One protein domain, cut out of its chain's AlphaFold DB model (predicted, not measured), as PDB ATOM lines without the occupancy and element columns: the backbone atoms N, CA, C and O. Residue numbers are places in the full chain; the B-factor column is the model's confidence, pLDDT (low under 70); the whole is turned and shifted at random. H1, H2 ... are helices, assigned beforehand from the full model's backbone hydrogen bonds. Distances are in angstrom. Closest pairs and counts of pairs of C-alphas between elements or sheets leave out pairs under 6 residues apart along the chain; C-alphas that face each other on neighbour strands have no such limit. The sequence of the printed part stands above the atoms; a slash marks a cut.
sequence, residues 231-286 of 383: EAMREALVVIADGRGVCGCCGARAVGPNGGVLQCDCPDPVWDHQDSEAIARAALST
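What this domain is: This is residues 231 to 286 of the 383 residues of an uncharacterized protein of Sinirhodobacter populi (UniProt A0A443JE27). A domain with little regular structure: two short helices, H1 and H2, lie side by side at one end, and a long looping link runs out from H1 to the other end and back to H2. A short antiparallel pairing, residues 246 to 247 with 271 to 272, ties the outgoing and returning strands of this loop. The 56 printed residues hold two named helices, H1 then H2, and no named strand; the class is all helix, with under half of the residues in named elements. The outline is elongated, 36 by 20 by 13 A, yet only just compact, close to loose, with a radius of gyration of the C-alphas of 12.0 A.

How they stand to each other: H1, residues 231 to 241, and H2, residues 276 to 284, form a helical hairpin. They touch, the closest C-alphas being those of Ala 232 and Ala 283, 5.3 A apart. They run opposite ways at a shallow tilt of 11 degrees. In both, every O i to N i+4 pair is within hydrogen-bond range.

Where its parts are: H1 is 15.1 A long from C-alpha 231 at (127.850, 161.834, 167.647); H2 is 12.2 A long, ending at C-alpha 284 at (132.672, 153.041, 165.995).

The domain as a whole: The C-alphas farthest apart, of Glu 231 and Pro 267, are 37.4 A apart. The printed part has no cut; the link of 34 residues is long. Mean pLDDT of the printed part is 70.7, with residues 253 to 264 among those under 70.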
ATOM      1  N   GLU A 231     128.930 161.456 168.560       90.25
ATOM      2  CA  GLU A 231     127.850 161.834 167.647       90.25
ATOM      3  C   GLU A 231     127.511 160.702 166.669       90.25
ATOM      4  O   GLU A 231     126.345 160.334 166.546       90.25
ATOM      5  N   ALA A 232     128.516 160.031 166.099       82.56
ATOM      6  CA  ALA A 232     128.304 158.833 165.284       82.56
ATOM      7  C   ALA A 232     127.583 157.718 166.068       82.56
ATOM      8  O   ALA A 232     126.677 157.062 165.550       82.56
ATOM      9  N   MET A 233     127.937 157.513 167.343       84.19
ATOM     10  CA  MET A 233     127.228 156.578 168.221       84.19
ATOM     11  C   MET A 233     125.774 156.999 168.459       84.19
ATOM     12  O   MET A 233     124.893 156.139 168.469       84.19
ATOM     13  N   ARG A 234     125.497 158.296 168.647       87.94
ATOM     14  CA  ARG A 234     124.127 158.810 168.803       87.94
ATOM     15  C   ARG A 234     123.297 158.569 167.550       87.94
ATOM     16  O   ARG A 234     122.196 158.038 167.666       87.94
ATOM     17  N   GLU A 235     123.829 158.874 166.370       82.81
ATOM     18  CA  GLU A 235     123.157 158.605 165.094       82.81
ATOM     19  C   GLU A 235     122.871 157.110 164.906       82.81
ATOM     20  O   GLU A 235     121.759 156.720 164.544       82.81
ATOM     21  N   ALA A 236     123.841 156.248 165.219       81.19
ATOM     22  CA  ALA A 236     123.669 154.800 165.164       81.19
ATOM     23  C   ALA A 236     122.574 154.305 166.116       81.19
ATOM     24  O   ALA A 236     121.743 153.482 165.729       81.19
ATOM     25  N   LEU A 237     122.532 154.829 167.346       82.19
ATOM     26  CA  LEU A 237     121.482 154.510 168.311       82.19
ATOM     27  C   LEU A 237     120.105 154.963 167.821       82.19
ATOM     28  O   LEU A 237     119.149 154.219 168.006       82.19
ATOM     29  N   VAL A 238     119.995 156.119 167.158       82.44
ATOM     30  CA  VAL A 238     118.745 156.555 166.510       82.44
ATOM     31  C   VAL A 238     118.334 155.569 165.412       82.44
ATOM     32  O   VAL A 238     117.179 155.158 165.361       82.44
ATOM     33  N   VAL A 239     119.267 155.112 164.568       72.62
ATOM     34  CA  VAL A 239     118.985 154.102 163.528       72.62
ATOM     35  C   VAL A 239     118.493 152.779 164.121       72.62
ATOM     36  O   VAL A 239     117.539 152.205 163.597       72.62
ATOM     37  N   ILE A 240     119.114 152.320 165.210       71.69
ATOM     38  CA  ILE A 240     118.725 151.093 165.916       71.69
ATOM     39  C   ILE A 240     117.359 151.265 166.595       71.69
ATOM     40  O   ILE A 240     116.499 150.396 166.456       71.69
ATOM     41  N   ALA A 241     117.142 152.377 167.303       69.75
ATOM     42  CA  ALA A 241     115.898 152.669 168.017       69.75
ATOM     43  C   ALA A 241     114.700 152.814 167.066       69.75
ATOM     44  O   ALA A 241     113.605 152.359 167.388       69.75
ATOM     45  N   ASP A 242     114.921 153.369 165.872       68.88
ATOM     46  CA  ASP A 242     113.903 153.471 164.823       68.88
ATOM     47  C   ASP A 242     113.551 152.109 164.184       68.88
ATOM     48  O   ASP A 242     112.625 152.034 163.375       68.88
ATOM     49  N   GLY A 243     114.266 151.024 164.524       60.56
ATOM     50  CA  GLY A 243     113.904 149.650 164.158       60.56
ATOM     51  C   GLY A 243     113.788 149.405 162.650       60.56
ATOM     52  O   GLY A 243     112.967 148.592 162.218       60.56
ATOM     53  N   ARG A 244     114.558 150.128 161.828       61.03
ATOM     54  CA  ARG A 244     114.397 150.119 160.367       61.03
ATOM     55  C   ARG A 244     114.836 148.782 159.771       61.03
ATOM     56  O   ARG A 244     116.007 148.599 159.460       61.03
ATOM     57  N   GLY A 245     113.901 147.860 159.556       63.50
ATOM     58  CA  GLY A 245     114.144 146.701 158.699       63.50
ATOM     59  C   GLY A 245     114.542 147.148 157.287       63.50
ATOM     60  O   GLY A 245     114.080 148.185 156.796       63.50
ATOM     61  N   VAL A 246     115.413 146.383 156.631       68.75
ATOM     62  CA  VAL A 246     115.691 146.549 155.195       68.75
ATOM     63  C   VAL A 246     114.909 145.482 154.451       68.75
ATOM     64  O   VAL A 246     114.895 144.327 154.871       68.75
ATOM     65  N   CYS A 247     114.242 145.841 153.361       74.38
ATOM     66  CA  CYS A 247     113.598 144.839 152.528       74.38
ATOM     67  C   CYS A 247     114.683 143.961 151.888       74.38
ATOM     68  O   CYS A 247     115.447 144.453 151.059       74.38
ATOM     69  N   GLY A 248     114.730 142.667 152.212       74.81
ATOM     70  CA  GLY A 248     115.712 141.725 151.659       74.81
ATOM     71  C   GLY A 248     115.601 141.535 150.139       74.81
ATOM     72  O   GLY A 248     116.516 141.021 149.505       74.81
ATOM     73  N   CYS A 249     114.492 141.979 149.536       77.88
ATOM     74  CA  CYS A 249     114.231 141.846 148.104       77.88
ATOM     75  C   CYS A 249     114.748 143.039 147.271       77.88
ATOM     76  O   CYS A 249     115.238 142.835 146.164       77.88
ATOM     77  N   CYS A 250     114.676 144.277 147.782       80.31
ATOM     78  CA  CYS A 250     115.073 145.487 147.032       80.31
ATOM     79  C   CYS A 250     116.011 146.450 147.778       80.31
ATOM     80  O   CYS A 250     116.429 147.454 147.208       80.31
ATOM     81  N   GLY A 251     116.323 146.194 149.051       74.69
ATOM     82  CA  GLY A 251     117.166 147.064 149.872       74.69
ATOM     83  C   GLY A 251     116.492 148.352 150.361       74.69
ATOM     84  O   GLY A 251     117.149 149.175 150.999       74.69
ATOM     85  N   ALA A 252     115.193 148.549 150.103       76.75
ATOM     86  CA  ALA A 252     114.457 149.700 150.623       76.75
ATOM     87  C   ALA A 252     114.445 149.697 152.161       76.75
ATOM     88  O   ALA A 252     114.271 148.649 152.786       76.75
ATOM     89  N   ARG A 253     114.617 150.871 152.775       68.44
ATOM     90  CA  ARG A 253     114.560 151.051 154.233       68.44
ATOM     91  C   ARG A 253     113.126 151.325 154.673       68.44
ATOM     92  O   ARG A 253     112.439 152.118 154.034       68.44
ATOM     93  N   ALA A 254     112.695 150.718 155.777       66.62
ATOM     94  CA  ALA A 254     111.426 151.076 156.401       66.62
ATOM     95  C   ALA A 254     111.478 152.533 156.897       66.62
ATOM     96  O   ALA A 254     112.454 152.945 157.531       66.62
ATOM     97  N   VAL A 255     110.443 153.321 156.599       62.88
ATOM     98  CA  VAL A 255     110.317 154.719 157.033       62.88
ATOM     99  C   VAL A 255     108.993 154.861 157.778       62.88
ATOM    100  O   VAL A 255     107.938 154.633 157.195       62.88
ATOM    101  N   GLY A 256     109.042 155.214 159.064       62.50
ATOM    102  CA  GLY A 256     107.848 155.448 159.876       62.50
ATOM    103  C   GLY A 256     108.134 155.384 161.383       62.50
ATOM    104  O   GLY A 256     109.008 154.623 161.803       62.50
ATOM    105  N   PRO A 257     107.420 156.167 162.214       56.00
ATOM    106  CA  PRO A 257     107.516 156.049 163.665       56.00
ATOM    107  C   PRO A 257     107.054 154.644 164.089       56.00
ATOM    108  O   PRO A 257     105.935 154.238 163.773       56.00
ATOM    109  N   ASN A 258     107.914 153.912 164.808       57.56
ATOM    110  CA  ASN A 258     107.728 152.528 165.289       57.56
ATOM    111  C   ASN A 258     107.988 151.387 164.280       57.56
ATOM    112  O   ASN A 258     107.471 150.288 164.475       57.56
ATOM    113  N   GLY A 259     108.747 151.608 163.200       53.12
ATOM    114  CA  GLY A 259     109.088 150.530 162.253       53.12
ATOM    115  C   GLY A 259     107.894 149.989 161.447       53.12
ATOM    116  O   GLY A 259     107.986 148.932 160.824       53.12
ATOM    117  N   GLY A 260     106.765 150.707 161.451       50.50
ATOM    118  CA  GLY A 260     105.578 150.384 160.663       50.50
ATOM    119  C   GLY A 260     105.732 150.830 159.207       50.50
ATOM    120  O   GLY A 260     105.911 152.014 158.947       50.50
ATOM    121  N   VAL A 261     105.667 149.849 158.299       55.72
ATOM    122  CA  VAL A 261     105.727 149.867 156.817       55.72
ATOM    123  C   VAL A 261     105.091 151.128 156.190       55.72
ATOM    124  O   VAL A 261     104.084 151.625 156.684       55.72
ATOM    125  N   LEU A 262     105.628 151.689 155.101       55.50
ATOM    126  CA  LEU A 262     105.295 151.387 153.689       55.50
ATOM    127  C   LEU A 262     106.214 152.283 152.834       55.50
ATOM    128  O   LEU A 262     106.404 153.443 153.164       55.50
ATOM    129  N   GLN A 263     106.856 151.861 151.753       62.00
ATOM    130  CA  GLN A 263     106.304 151.152 150.613       62.00
ATOM    131  C   GLN A 263     107.516 150.762 149.751       62.00
ATOM    132  O   GLN A 263     108.227 151.635 149.259       62.00
ATOM    133  N   CYS A 264     107.800 149.475 149.600       68.25
ATOM    134  CA  CYS A 264     108.571 149.022 148.451       68.25
ATOM    135  C   CYS A 264     107.625 148.221 147.561       68.25
ATOM    136  O   CYS A 264     106.751 147.523 148.074       68.25
ATOM    137  N   ASP A 265     107.785 148.314 146.242       81.19
ATOM    138  CA  ASP A 265     106.909 147.640 145.271       81.19
ATOM    139  C   ASP A 265     107.185 146.125 145.167       81.19
ATOM    140  O   ASP A 265     106.877 145.477 144.165       81.19
ATOM    141  N   CYS A 266     107.803 145.535 146.194       79.44
ATOM    142  CA  CYS A 266     108.052 144.105 146.249       79.44
ATOM    143  C   CYS A 266     106.726 143.359 146.479       79.44
ATOM    144  O   CYS A 266     105.980 143.736 147.381       79.44
ATOM    145  N   PRO A 267     106.443 142.279 145.727       79.94
ATOM    146  CA  PRO A 267     105.207 141.504 145.873       79.94
ATOM    147  C   PRO A 267     105.026 140.890 147.268       79.94
ATOM    148  O   PRO A 267     103.897 140.769 147.725       79.94
ATOM    149  N   ASP A 268     106.138 140.551 147.929       74.19
ATOM    150  CA  ASP A 268     106.207 140.043 149.303       74.19
ATOM    151  C   ASP A 268     107.483 140.583 149.977       74.19
ATOM    152  O   ASP A 268     108.555 139.972 149.884       74.19
ATOM    153  N   PRO A 269     107.439 141.767 150.611       68.88
ATOM    154  CA  PRO A 269     108.610 142.320 151.267       68.88
ATOM    155  C   PRO A 269     108.907 141.563 152.565       68.88
ATOM    156  O   PRO A 269     108.182 141.678 153.552       68.88
ATOM    157  N   VAL A 270     110.016 140.822 152.581       71.81
ATOM    158  CA  VAL A 270     110.618 140.305 153.817       71.81
ATOM    159  C   VAL A 270     111.531 141.387 154.375       71.81
ATOM    160  O   VAL A 270     112.445 141.846 153.688       71.81
ATOM    161  N   TRP A 271     111.251 141.837 155.593       68.56
ATOM    162  CA  TRP A 271     112.047 142.847 156.280       68.56
ATOM    163  C   TRP A 271     113.055 142.144 157.180       68.56
ATOM    164  O   TRP A 271     112.677 141.589 158.209       68.56
ATOM    165  N   ASP A 272     114.326 142.162 156.785       70.56
ATOM    166  CA  ASP A 272     115.392 141.639 157.629       70.56
ATOM    167  C   ASP A 272     115.672 142.631 158.757       70.56
ATOM    168  O   ASP A 272     115.749 143.849 158.542       70.56
ATOM    169  N   HIS A 273     115.838 142.104 159.972       65.62
ATOM    170  CA  HIS A 273     116.370 142.887 161.077       65.62
ATOM    171  C   HIS A 273     117.757 143.384 160.681       65.62
ATOM    172  O   HIS A 273     118.638 142.591 160.347       65.62
ATOM    173  N   GLN A 274     117.952 144.702 160.711       66.38
ATOM    174  CA  GLN A 274     119.294 145.248 160.596       66.38
ATOM    175  C   GLN A 274     120.156 144.664 161.715       66.38
ATOM    176  O   GLN A 274     119.738 144.629 162.874       66.38
ATOM    177  N   ASP A 275     121.355 144.211 161.358       76.94
ATOM    178  CA  ASP A 275     122.356 143.792 162.328       76.94
ATOM    179  C   ASP A 275     122.806 145.031 163.116       76.94
ATOM    180  O   ASP A 275     123.679 145.798 162.697       76.94
ATOM    181  N   SER A 276     122.155 145.255 164.258       72.50
ATOM    182  CA  SER A 276     122.454 146.355 165.172       72.50
ATOM    183  C   SER A 276     123.915 146.345 165.616       72.50
ATOM    184  O   SER A 276     124.483 147.401 165.891       72.50
ATOM    185  N   GLU A 277     124.544 145.169 165.650       75.69
ATOM    186  CA  GLU A 277     125.948 145.017 166.009       75.69
ATOM    187  C   GLU A 277     126.869 145.509 164.884       75.69
ATOM    188  O   GLU A 277     127.859 146.194 165.149       75.69
ATOM    189  N   ALA A 278     126.521 145.234 163.623       76.38
ATOM    190  CA  ALA A 278     127.232 145.762 162.460       76.38
ATOM    191  C   ALA A 278     127.111 147.290 162.348       76.38
ATOM    192  O   ALA A 278     128.095 147.960 162.037       76.38
ATOM    193  N   ILE A 279     125.937 147.854 162.650       72.00
ATOM    194  CA  ILE A 279     125.713 149.310 162.654       72.00
ATOM    195  C   ILE A 279     126.524 149.983 163.764       72.00
ATOM    196  O   ILE A 279     127.215 150.967 163.504       72.00
ATOM    197  N   ALA A 280     126.513 149.419 164.975       72.38
ATOM    198  CA  ALA A 280     127.343 149.906 166.072       72.38
ATOM    199  C   ALA A 280     128.843 149.824 165.727       72.38
ATOM    200  O   ALA A 280     129.576 150.790 165.935       72.38
ATOM    201  N   ARG A 281     129.303 148.717 165.124       75.62
ATOM    202  CA  ARG A 281     130.693 148.569 164.656       75.62
ATOM    203  C   ARG A 281     131.065 149.567 163.563       75.62
ATOM    204  O   ARG A 281     132.185 150.064 163.593       75.62
ATOM    205  N   ALA A 282     130.168 149.882 162.630       72.12
ATOM    206  CA  ALA A 282     130.419 150.862 161.570       72.12
ATOM    207  C   ALA A 282     130.524 152.293 162.127       72.12
ATOM    208  O   ALA A 282     131.444 153.029 161.771       72.12
ATOM    209  N   ALA A 283     129.646 152.659 163.063       65.50
ATOM    210  CA  ALA A 283     129.690 153.953 163.741       65.50
ATOM    211  C   ALA A 283     130.956 154.128 164.591       65.50
ATOM    212  O   ALA A 283     131.565 155.193 164.590       65.50
ATOM    213  N   LEU A 284     131.409 153.057 165.249       67.56
ATOM    214  CA  LEU A 284     132.672 153.041 165.995       67.56
ATOM    215  C   LEU A 284     133.917 153.013 165.089       67.56
ATOM    216  O   LEU A 284     134.999 153.360 165.555       67.56
ATOM    217  N   SER A 285     133.775 152.602 163.823       65.12
ATOM    218  CA  SER A 285     134.874 152.448 162.855       65.12
ATOM    219  C   SER A 285     135.023 153.618 161.882       65.12
ATOM    220  O   SER A 285     135.909 153.558 161.035       65.12
ATOM    221  N   THR A 286     134.175 154.650 161.942       51.41
ATOM    222  CA  THR A 286     134.265 155.775 160.999       51.41
ATOM    223  C   THR A 286     135.440 156.674 161.397       51.41
ATOM    224  O   THR A 286     135.373 157.311 162.451       51.41
TER     225      THR A 286